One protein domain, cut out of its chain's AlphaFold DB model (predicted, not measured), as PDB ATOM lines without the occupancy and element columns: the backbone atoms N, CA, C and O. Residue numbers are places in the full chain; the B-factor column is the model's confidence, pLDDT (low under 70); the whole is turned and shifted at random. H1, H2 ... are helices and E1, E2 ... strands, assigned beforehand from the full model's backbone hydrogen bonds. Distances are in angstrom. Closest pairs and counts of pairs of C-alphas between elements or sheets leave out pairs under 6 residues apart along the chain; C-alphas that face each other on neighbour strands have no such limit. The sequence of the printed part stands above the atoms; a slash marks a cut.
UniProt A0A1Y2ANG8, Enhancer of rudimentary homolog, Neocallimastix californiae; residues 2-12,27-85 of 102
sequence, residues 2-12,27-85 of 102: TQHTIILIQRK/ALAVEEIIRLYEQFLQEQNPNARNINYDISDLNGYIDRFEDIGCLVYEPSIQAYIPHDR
ATOM      1  N   THR A   2     107.874 238.798 112.293       82.12
ATOM      2  CA  THR A   2     107.089 239.372 113.393       82.12
ATOM      3  C   THR A   2     105.816 238.551 113.574       82.12
ATOM      4  O   THR A   2     104.854 238.720 112.831       82.12
ATOM      5  N   GLN A   3     105.842 237.596 114.502       92.88
ATOM      6  CA  GLN A   3     104.649 236.843 114.891       92.88
ATOM      7  C   GLN A   3     103.949 237.601 116.018       92.88
ATOM      8  O   GLN A   3     104.411 237.573 117.163       92.88
ATOM      9  N   HIS A   4     102.868 238.305 115.673       97.44
ATOM     10  CA  HIS A   4     102.057 239.017 116.654       97.44
ATOM     11  C   HIS A   4     101.575 238.041 117.729       97.44
ATOM     12  O   HIS A   4     101.130 236.937 117.420       97.44
ATOM     13  N   THR A   5     101.727 238.422 118.989       98.12
ATOM     14  CA  THR A   5     101.511 237.549 120.139       98.12
ATOM     15  C   THR A   5     100.645 238.262 121.161       98.12
ATOM     16  O   THR A   5     100.979 239.364 121.579       98.12
ATOM     17  N   ILE A   6      99.566 237.620 121.593       98.38
ATOM     18  CA  ILE A   6      98.681 238.114 122.651       98.38
ATOM     19  C   ILE A   6      98.840 237.195 123.856       98.38
ATOM     20  O   ILE A   6      98.674 235.986 123.729       98.38
ATOM     21  N   ILE A   7      99.144 237.741 125.026       98.06
ATOM     22  CA  ILE A   7      99.163 237.020 126.297       98.06
ATOM     23  C   ILE A   7      97.817 237.226 126.984       98.06
ATOM     24  O   ILE A   7      97.349 238.355 127.112       98.06
ATOM     25  N   LEU A   8      97.225 236.141 127.468       98.06
ATOM     26  CA  LEU A   8      96.023 236.137 128.291       98.06
ATOM     27  C   LEU A   8      96.424 235.759 129.717       98.06
ATOM     28  O   LEU A   8      97.084 234.741 129.918       98.06
ATOM     29  N   ILE A   9      96.043 236.570 130.705       96.88
ATOM     30  CA  ILE A   9      96.406 236.352 132.110       96.88
ATOM     31  C   ILE A   9      95.158 236.413 132.976       96.88
ATOM     32  O   ILE A   9      94.381 237.364 132.904       96.88
ATOM     33  N   GLN A  10      95.019 235.445 133.876       97.31
ATOM     34  CA  GLN A  10      94.080 235.483 134.983       97.31
ATOM     35  C   GLN A  10      94.843 235.303 136.302       97.31
ATOM     36  O   GLN A  10      95.312 234.217 136.636       97.31
ATOM     37  N   ARG A  11      94.967 236.383 137.085       92.88
ATOM     38  CA  ARG A  11      95.770 236.358 138.324       92.88
ATOM     39  C   ARG A  11      95.113 235.604 139.479       92.88
ATOM     40  O   ARG A  11      95.813 235.085 140.337       92.88
ATOM     41  N   LYS A  12      93.780 235.604 139.552       94.44
ATOM     42  CA  LYS A  12      92.989 234.981 140.625       94.44
ATOM     43  C   LYS A  12      91.733 234.341 140.027       94.44
ATOM     44  O   LYS A  12      91.339 234.653 138.912       94.44
ATOM     45  N   ALA A  27     109.180 237.311 121.200       94.94
ATOM     46  CA  ALA A  27     110.299 237.716 122.052       94.94
ATOM     47  C   ALA A  27     109.898 238.845 123.012       94.94
ATOM     48  O   ALA A  27     110.119 238.710 124.208       94.94
ATOM     49  N   LEU A  28     109.230 239.885 122.503       96.44
ATOM     50  CA  LEU A  28     108.723 240.992 123.323       96.44
ATOM     51  C   LEU A  28     107.692 240.511 124.355       96.44
ATOM     52  O   LEU A  28     107.717 240.945 125.499       96.44
ATOM     53  N   ALA A  29     106.827 239.569 123.970       96.75
ATOM     54  CA  ALA A  29     105.874 238.950 124.888       96.75
ATOM     55  C   ALA A  29     106.582 238.224 126.049       96.75
ATOM     56  O   ALA A  29     106.192 238.343 127.208       96.75
ATOM     57  N   VAL A  30     107.652 237.484 125.748       95.25
ATOM     58  CA  VAL A  30     108.470 236.788 126.753       95.25
ATOM     59  C   VAL A  30     109.214 237.769 127.662       95.25
ATOM     60  O   VAL A  30     109.216 237.580 128.877       95.25
ATOM     61  N   GLU A  31     109.814 238.815 127.089       95.56
ATOM     62  CA  GLU A  31     110.494 239.882 127.834       95.56
ATOM     63  C   GLU A  31     109.538 240.579 128.809       95.56
ATOM     64  O   GLU A  31     109.904 240.817 129.957       95.56
ATOM     65  N   GLU A  32     108.288 240.819 128.408       96.12
ATOM     66  CA  GLU A  32     107.290 241.415 129.296       96.12
ATOM     67  C   GLU A  32     106.957 240.518 130.498       96.12
ATOM     68  O   GLU A  32     106.840 241.014 131.618       96.12
ATOM     69  N   ILE A  33     106.827 239.198 130.314       95.75
ATOM     70  CA  ILE A  33     106.561 238.279 131.437       95.75
ATOM     71  C   ILE A  33     107.718 238.309 132.440       95.75
ATOM     72  O   ILE A  33     107.485 238.331 133.650       95.75
ATOM     73  N   ILE A  34     108.956 238.337 131.941       94.94
ATOM     74  CA  ILE A  34     110.154 238.465 132.777       94.94
ATOM     75  C   ILE A  34     110.120 239.801 133.532       94.94
ATOM     76  O   ILE A  34     110.257 239.821 134.753       94.94
ATOM     77  N   ARG A  35     109.828 240.903 132.834       94.50
ATOM     78  CA  ARG A  35     109.724 242.245 133.422       94.50
ATOM     79  C   ARG A  35     108.658 242.320 134.519       94.50
ATOM     80  O   ARG A  35     108.890 242.925 135.561       94.50
ATOM     81  N   LEU A  36     107.497 241.693 134.317       94.62
ATOM     82  CA  LEU A  36     106.434 241.614 135.326       94.62
ATOM     83  C   LEU A  36     106.888 240.878 136.589       94.62
ATOM     84  O   LEU A  36     106.516 241.265 137.699       94.62
ATOM     85  N   TYR A  37     107.690 239.829 136.426       95.12
ATOM     86  CA  TYR A  37     108.268 239.114 137.551       95.12
ATOM     87  C   TYR A  37     109.331 239.946 138.279       95.12
ATOM     88  O   TYR A  37     109.315 240.020 139.505       95.12
ATOM     89  N   GLU A  38     110.198 240.642 137.546       93.06
ATOM     90  CA  GLU A  38     111.202 241.542 138.125       93.06
ATOM     91  C   GLU A  38     110.558 242.686 138.913       93.06
ATOM     92  O   GLU A  38     110.972 242.973 140.037       93.06
ATOM     93  N   GLN A  39     109.487 243.282 138.379       93.06
ATOM     94  CA  GLN A  39     108.689 244.275 139.102       93.06
ATOM     95  C   GLN A  39     108.082 243.690 140.378       93.06
ATOM     96  O   GLN A  39     108.179 244.307 141.437       93.06
ATOM     97  N   PHE A  40     107.518 242.481 140.304       92.94
ATOM     98  CA  PHE A  40     107.007 241.785 141.482       92.94
ATOM     99  C   PHE A  40     108.107 241.574 142.537       92.94
ATOM    100  O   PHE A  40     107.880 241.837 143.717       92.94
ATOM    101  N   LEU A  41     109.312 241.156 142.140       93.50
ATOM    102  CA  LEU A  41     110.435 240.990 143.066       93.50
ATOM    103  C   LEU A  41     110.891 242.317 143.682       93.50
ATOM    104  O   LEU A  41     111.223 242.344 144.870       93.50
ATOM    105  N   GLN A  42     110.885 243.403 142.908       91.62
ATOM    106  CA  GLN A  42     111.273 244.731 143.379       91.62
ATOM    107  C   GLN A  42     110.266 245.297 144.383       91.62
ATOM    108  O   GLN A  42     110.666 245.854 145.403       91.62
ATOM    109  N   GLU A  43     108.968 245.088 144.150       92.00
ATOM    110  CA  GLU A  43     107.910 245.446 145.101       92.00
ATOM    111  C   GLU A  43     108.039 244.676 146.423       92.00
ATOM    112  O   GLU A  43     107.777 245.233 147.488       92.00
ATOM    113  N   GLN A  44     108.458 243.405 146.377       90.06
ATOM    114  CA  GLN A  44     108.698 242.607 147.585       90.06
ATOM    115  C   GLN A  44     110.007 242.976 148.302       90.06
ATOM    116  O   GLN A  44     110.113 242.785 149.511       90.06
ATOM    117  N   ASN A  45     110.998 243.510 147.582       90.06
ATOM    118  CA  ASN A  45     112.330 243.819 148.107       90.06
ATOM    119  C   ASN A  45     112.754 245.259 147.758       90.06
ATOM    120  O   ASN A  45     113.742 245.450 147.046       90.06
ATOM    121  N   PRO A  46     112.072 246.294 148.283       87.50
ATOM    122  CA  PRO A  46     112.279 247.686 147.862       87.50
ATOM    123  C   PRO A  46     113.696 248.223 148.128       87.50
ATOM    124  O   PRO A  46     114.131 249.173 147.484       87.50
ATOM    125  N   ASN A  47     114.435 247.609 149.058       89.50
ATOM    126  CA  ASN A  47     115.806 247.996 149.406       89.50
ATOM    127  C   ASN A  47     116.881 247.209 148.631       89.50
ATOM    128  O   ASN A  47     118.071 247.515 148.756       89.50
ATOM    129  N   ALA A  48     116.501 246.182 147.864       84.75
ATOM    130  CA  ALA A  48     117.447 245.384 147.095       84.75
ATOM    131  C   ALA A  48     117.894 246.159 145.848       84.75
ATOM    132  O   ALA A  48     117.095 246.465 144.969       84.75
ATOM    133  N   ARG A  49     119.193 246.474 145.767       77.56
ATOM    134  CA  ARG A  49     119.779 247.154 144.597       77.56
ATOM    135  C   ARG A  49     119.907 246.234 143.384       77.56
ATOM    136  O   ARG A  49     119.711 246.692 142.267       77.56
ATOM    137  N   ASN A  50     120.206 244.957 143.624       79.94
ATOM    138  CA  ASN A  50     120.261 243.916 142.604       79.94
ATOM    139  C   ASN A  50     119.306 242.793 142.994       79.94
ATOM    140  O   ASN A  50     119.341 242.310 144.126       79.94
ATOM    141  N   ILE A  51     118.490 242.373 142.036       81.06
ATOM    142  CA  ILE A  51     117.557 241.264 142.185       81.06
ATOM    143  C   ILE A  51     118.137 240.090 141.406       81.06
ATOM    144  O   ILE A  51     118.207 240.128 140.182       81.06
ATOM    145  N   ASN A  52     118.576 239.065 142.130       86.00
ATOM    146  CA  ASN A  52     118.993 237.798 141.544       86.00
ATOM    147  C   ASN A  52     117.854 236.793 141.729       86.00
ATOM    148  O   ASN A  52     117.314 236.683 142.828       86.00
ATOM    149  N   TYR A  53     117.517 236.066 140.671       89.56
ATOM    150  CA  TYR A  53     116.533 234.988 140.690       89.56
ATOM    151  C   TYR A  53     116.978 233.886 139.734       89.56
ATOM    152  O   TYR A  53     117.741 234.142 138.795       89.56
ATOM    153  N   ASP A  54     116.512 232.666 139.967       90.12
ATOM    154  CA  ASP A  54     116.720 231.569 139.036       90.12
ATOM    155  C   ASP A  54     115.470 231.293 138.180       90.12
ATOM    156  O   ASP A  54     114.397 231.883 138.337       90.12
ATOM    157  N   ILE A  55     115.613 230.394 137.205       91.75
ATOM    158  CA  ILE A  55     114.504 230.025 136.318       91.75
ATOM    159  C   ILE A  55     113.374 229.292 137.054       91.75
ATOM    160  O   ILE A  55     112.223 229.337 136.616       91.75
ATOM    161  N   SER A  56     113.681 228.612 138.156       93.88
ATOM    162  CA  SER A  56     112.704 227.914 138.989       93.88
ATOM    163  C   SER A  56     111.808 228.920 139.705       93.88
ATOM    164  O   SER A  56     110.593 228.724 139.729       93.88
ATOM    165  N   ASP A  57     112.371 230.024 140.201       94.44
ATOM    166  CA  ASP A  57     111.619 231.092 140.857       94.44
ATOM    167  C   ASP A  57     110.634 231.768 139.885       94.44
ATOM    168  O   ASP A  57     109.456 231.961 140.206       94.44
ATOM    169  N   LEU A  58     111.086 232.058 138.658       95.12
ATOM    170  CA  LEU A  58     110.239 232.612 137.595       95.12
ATOM    171  C   LEU A  58     109.144 231.622 137.162       95.12
ATOM    172  O   LEU A  58     107.986 232.008 136.998       95.12
ATOM    173  N   ASN A  59     109.473 230.335 137.025       95.75
ATOM    174  CA  ASN A  59     108.474 229.300 136.748       95.75
ATOM    175  C   ASN A  59     107.436 229.209 137.875       95.75
ATOM    176  O   ASN A  59     106.240 229.140 137.591       95.75
ATOM    177  N   GLY A  60     107.878 229.284 139.132       96.50
ATOM    178  CA  GLY A  60     107.005 229.311 140.302       96.50
ATOM    179  C   GLY A  60     106.094 230.537 140.322       96.50
ATOM    180  O   GLY A  60     104.919 230.422 140.662       96.50
ATOM    181  N   TYR A  61     106.581 231.707 139.898       95.62
ATOM    182  CA  TYR A  61     105.738 232.890 139.719       95.62
ATOM    183  C   TYR A  61     104.648 232.672 138.666       95.62
ATOM    184  O   TYR A  61     103.486 232.991 138.917       95.62
ATOM    185  N   ILE A  62     104.994 232.076 137.524       96.44
ATOM    186  CA  ILE A  62     104.036 231.762 136.457       96.44
ATOM    187  C   ILE A  62     102.994 230.740 136.933       96.44
ATOM    188  O   ILE A  62     101.813 230.858 136.611       96.44
ATOM    189  N   ASP A  63     103.398 229.766 137.748       96.19
ATOM    190  CA  ASP A  63     102.486 228.761 138.300       96.19
ATOM    191  C   ASP A  63     101.468 229.308 139.299       96.19
ATOM    192  O   ASP A  63     100.455 228.657 139.557       96.19
ATOM    193  N   ARG A  64     101.691 230.517 139.824       95.56
ATOM    194  CA  ARG A  64     100.742 231.196 140.716       95.56
ATOM    195  C   ARG A  64      99.581 231.850 139.976       95.56
ATOM    196  O   ARG A  64      98.607 232.218 140.634       95.56
ATOM    197  N   PHE A  65      99.667 232.035 138.657       95.62
ATOM    198  CA  PHE A  65      98.513 232.485 137.885       95.62
ATOM    199  C   PHE A  65      97.437 231.394 137.896       95.62
ATOM    200  O   PHE A  65      97.734 230.213 137.708       95.62
ATOM    201  N   GLU A  66      96.179 231.798 138.091       96.94
ATOM    202  CA  GLU A  66      95.045 230.879 137.943       96.94
ATOM    203  C   GLU A  66      95.032 230.324 136.516       96.94
ATOM    204  O   GLU A  66      94.920 229.118 136.318       96.94
ATOM    205  N   ASP A  67      95.225 231.209 135.536       96.56
ATOM    206  CA  ASP A  67      95.385 230.835 134.139       96.56
ATOM    207  C   ASP A  67      96.350 231.790 133.429       96.56
ATOM    208  O   ASP A  67      96.387 232.994 133.708       96.56
ATOM    209  N   ILE A  68      97.143 231.237 132.518       97.44
ATOM    210  CA  ILE A  68      98.027 231.986 131.631       97.44
ATOM    211  C   ILE A  68      98.236 231.185 130.348       97.44
ATOM    212  O   ILE A  68      98.613 230.012 130.374       97.44
ATOM    213  N   GLY A  69      98.025 231.853 129.223       97.50
ATOM    214  CA  GLY A  69      98.252 231.309 127.893       97.50
ATOM    215  C   GLY A  69      98.577 232.425 126.916       97.50
ATOM    216  O   GLY A  69      98.520 233.611 127.256       97.50
ATOM    217  N   CYS A  70      98.930 232.067 125.691       97.56
ATOM    218  CA  CYS A  70      99.126 233.054 124.643       97.56
ATOM    219  C   CYS A  70      98.595 232.584 123.295       97.56
ATOM    220  O   CYS A  70      98.384 231.401 123.049       97.56
ATOM    221  N   LEU A  71      98.343 233.553 122.431       98.25
ATOM    222  CA  LEU A  71      97.879 233.391 121.069       98.25
ATOM    223  C   LEU A  71      98.969 233.941 120.159       98.25
ATOM    224  O   LEU A  71      99.277 235.130 120.231       98.25
ATOM    225  N   VAL A  72      99.546 233.103 119.303       98.06
ATOM    226  CA  VAL A  72     100.602 233.507 118.365       98.06
ATOM    227  C   VAL A  72     100.057 233.464 116.946       98.06
ATOM    228  O   VAL A  72      99.533 232.444 116.510       98.06
ATOM    229  N   TYR A  73     100.160 234.579 116.228       97.94
ATOM    230  CA  TYR A  73      99.680 234.684 114.857       97.94
ATOM    231  C   TYR A  73     100.533 233.832 113.912       97.94
ATOM    232  O   TYR A  73     101.752 234.018 113.832       97.94
ATOM    233  N   GLU A  74      99.878 232.937 113.173       96.88
ATOM    234  CA  GLU A  74     100.468 232.095 112.138       96.88
ATOM    235  C   GLU A  74      99.996 232.569 110.752       96.88
ATOM    236  O   GLU A  74      98.849 232.313 110.361       96.88
ATOM    237  N   PRO A  75     100.860 233.266 109.987       94.81
ATOM    238  CA  PRO A  75     100.501 233.794 108.677       94.81
ATOM    239  C   PRO A  75     100.060 232.728 107.674       94.81
ATOM    240  O   PRO A  75      99.242 233.040 106.811       94.81
ATOM    241  N   SER A  76     100.561 231.487 107.771       95.88
ATOM    242  CA  SER A  76     100.241 230.437 106.794       95.88
ATOM    243  C   SER A  76      98.770 230.018 106.816       95.88
ATOM    244  O   SER A  76      98.242 229.588 105.795       95.88
ATOM    245  N   ILE A  77      98.118 230.133 107.975       96.50
ATOM    246  CA  ILE A  77      96.699 229.806 108.164       96.50
ATOM    247  C   ILE A  77      95.849 231.035 108.510       96.50
ATOM    248  O   ILE A  77      94.657 230.897 108.766       96.50
ATOM    249  N   GLN A  78      96.466 232.225 108.547       95.62
ATOM    250  CA  GLN A  78      95.845 233.503 108.914       95.62
ATOM    251  C   GLN A  78      95.051 233.447 110.230       95.62
ATOM    252  O   GLN A  78      93.979 234.039 110.358       95.62
ATOM    253  N   ALA A  79      95.578 232.730 111.222       97.12
ATOM    254  CA  ALA A  79      94.903 232.504 112.494       97.12
ATOM    255  C   ALA A  79      95.885 232.554 113.664       97.12
ATOM    256  O   ALA A  79      97.101 232.494 113.489       97.12
ATOM    257  N   TYR A  80      95.342 232.657 114.874       97.81
ATOM    258  CA  TYR A  80      96.128 232.559 116.095       97.81
ATOM    259  C   TYR A  80      96.189 231.119 116.585       97.81
ATOM    260  O   TYR A  80      95.157 230.481 116.792       97.81
ATOM    261  N   ILE A  81      97.403 230.638 116.829       98.06
ATOM    262  CA  ILE A  81      97.656 229.356 117.474       98.06
ATOM    263  C   ILE A  81      97.696 229.572 118.991       98.06
ATOM    264  O   ILE A  81      98.500 230.384 119.460       98.06
ATOM    265  N   PRO A  82      96.849 228.875 119.768       98.12
ATOM    266  CA  PRO A  82      96.906 228.933 121.216       98.12
ATOM    267  C   PRO A  82      98.073 228.111 121.763       98.12
ATOM    268  O   PRO A  82      98.376 227.013 121.292       98.12
ATOM    269  N   HIS A  83      98.689 228.644 122.806       98.25
ATOM    270  CA  HIS A  83      99.760 228.020 123.560       98.25
ATOM    271  C   HIS A  83      99.486 228.148 125.053       98.25
ATOM    272  O   HIS A  83      98.951 229.151 125.531       98.25
ATOM    273  N   ASP A  84      99.856 227.104 125.778       97.88
ATOM    274  CA  ASP A  84      99.631 226.981 127.206       97.88
ATOM    275  C   ASP A  84     100.794 227.552 128.031       97.88
ATOM    276  O   ASP A  84     101.796 228.080 127.530       97.88
ATOM    277  N   ARG A  85     100.640 227.429 129.347       97.31
ATOM    278  CA  ARG A  85     101.632 227.819 130.343       97.31
ATOM    279  C   ARG A  85     102.996 227.167 130.114       97.31
ATOM    280  O   ARG A  85     104.018 227.840 130.244       97.31
TER     281      ARG A  85
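Overview. This is residues 2 to 12 and 27 to 85 of the 102 residues of the protein "Enhancer of rudimentary homolog" of Neocallimastix californiae (UniProt A0A1Y2ANG8). A narrow, strongly twisted sheet of three strands, only just so at 4.2 A off its plane, makes one end of an elongated shape, and the longer helix H1 reaches from beside it to the other end. H1 grazes the sheet with residues 27 to 33 and ends in a free loop, residues 43 to 49 standing free, while the shorter H2 runs crosswise to H1 and leads back to the sheet. The printed part has 70 residues, with two named helices and three named strands that follow along the chain as E1, H1, H2, E2, E3; the sheet order is E1, E2, E3, all antiparallel, and the class is mixed, helices and strands. The whole is loose, with a radius of gyration of the C-alphas of 14.5 A and spans of 49 by 26 by 17 A.

Along the chain. E1, residues 5 to 10, begins at C-alpha (101.511, 237.549, 120.139) and is 16.7 A long. H1, residues 27 to 44, measures 26.0 A, and H2, residues 55 to 63, 12.2 A. E2, residues 67 to 74, measures 22.6 A. E3, residues 79 to 83, measures 12.9 A and ends at C-alpha (99.760, 228.020, 123.560).

Arrangement. E1 and E2 are antiparallel at 166 degrees, with N 8 and O 69 at 2.9 A, within hydrogen-bond range. E2 and E3 form a hairpin at 145 degrees, with N 72 and O 81 at 2.9 A. The closest C-alphas of E1 and H1 are those of Thr 5 and Ala 29, 6.6 A apart. H1 only just touches H2, with 3 pairs of C-alphas within 8 A, through its residues 34 to 37 alone; the closest C-alphas are those of Tyr 37 and Leu 58, 6.8 A, and the lines are about perpendicular at 90 degrees. H2 is not on the sheet and is apart from E1 and E3. Every O i to N i+4 pair in H1 and H2 is within hydrogen-bond range.

Size, cuts and confidence. The C-alphas farthest apart are those of Asn 47 and Ile 77, 49.0 A. Residues 13 to 26 are not printed, and C-alphas 12 and 27 across the cut are 25.5 A apart. Of the links printed whole, none is long. No printed residue is under pLDDT 70.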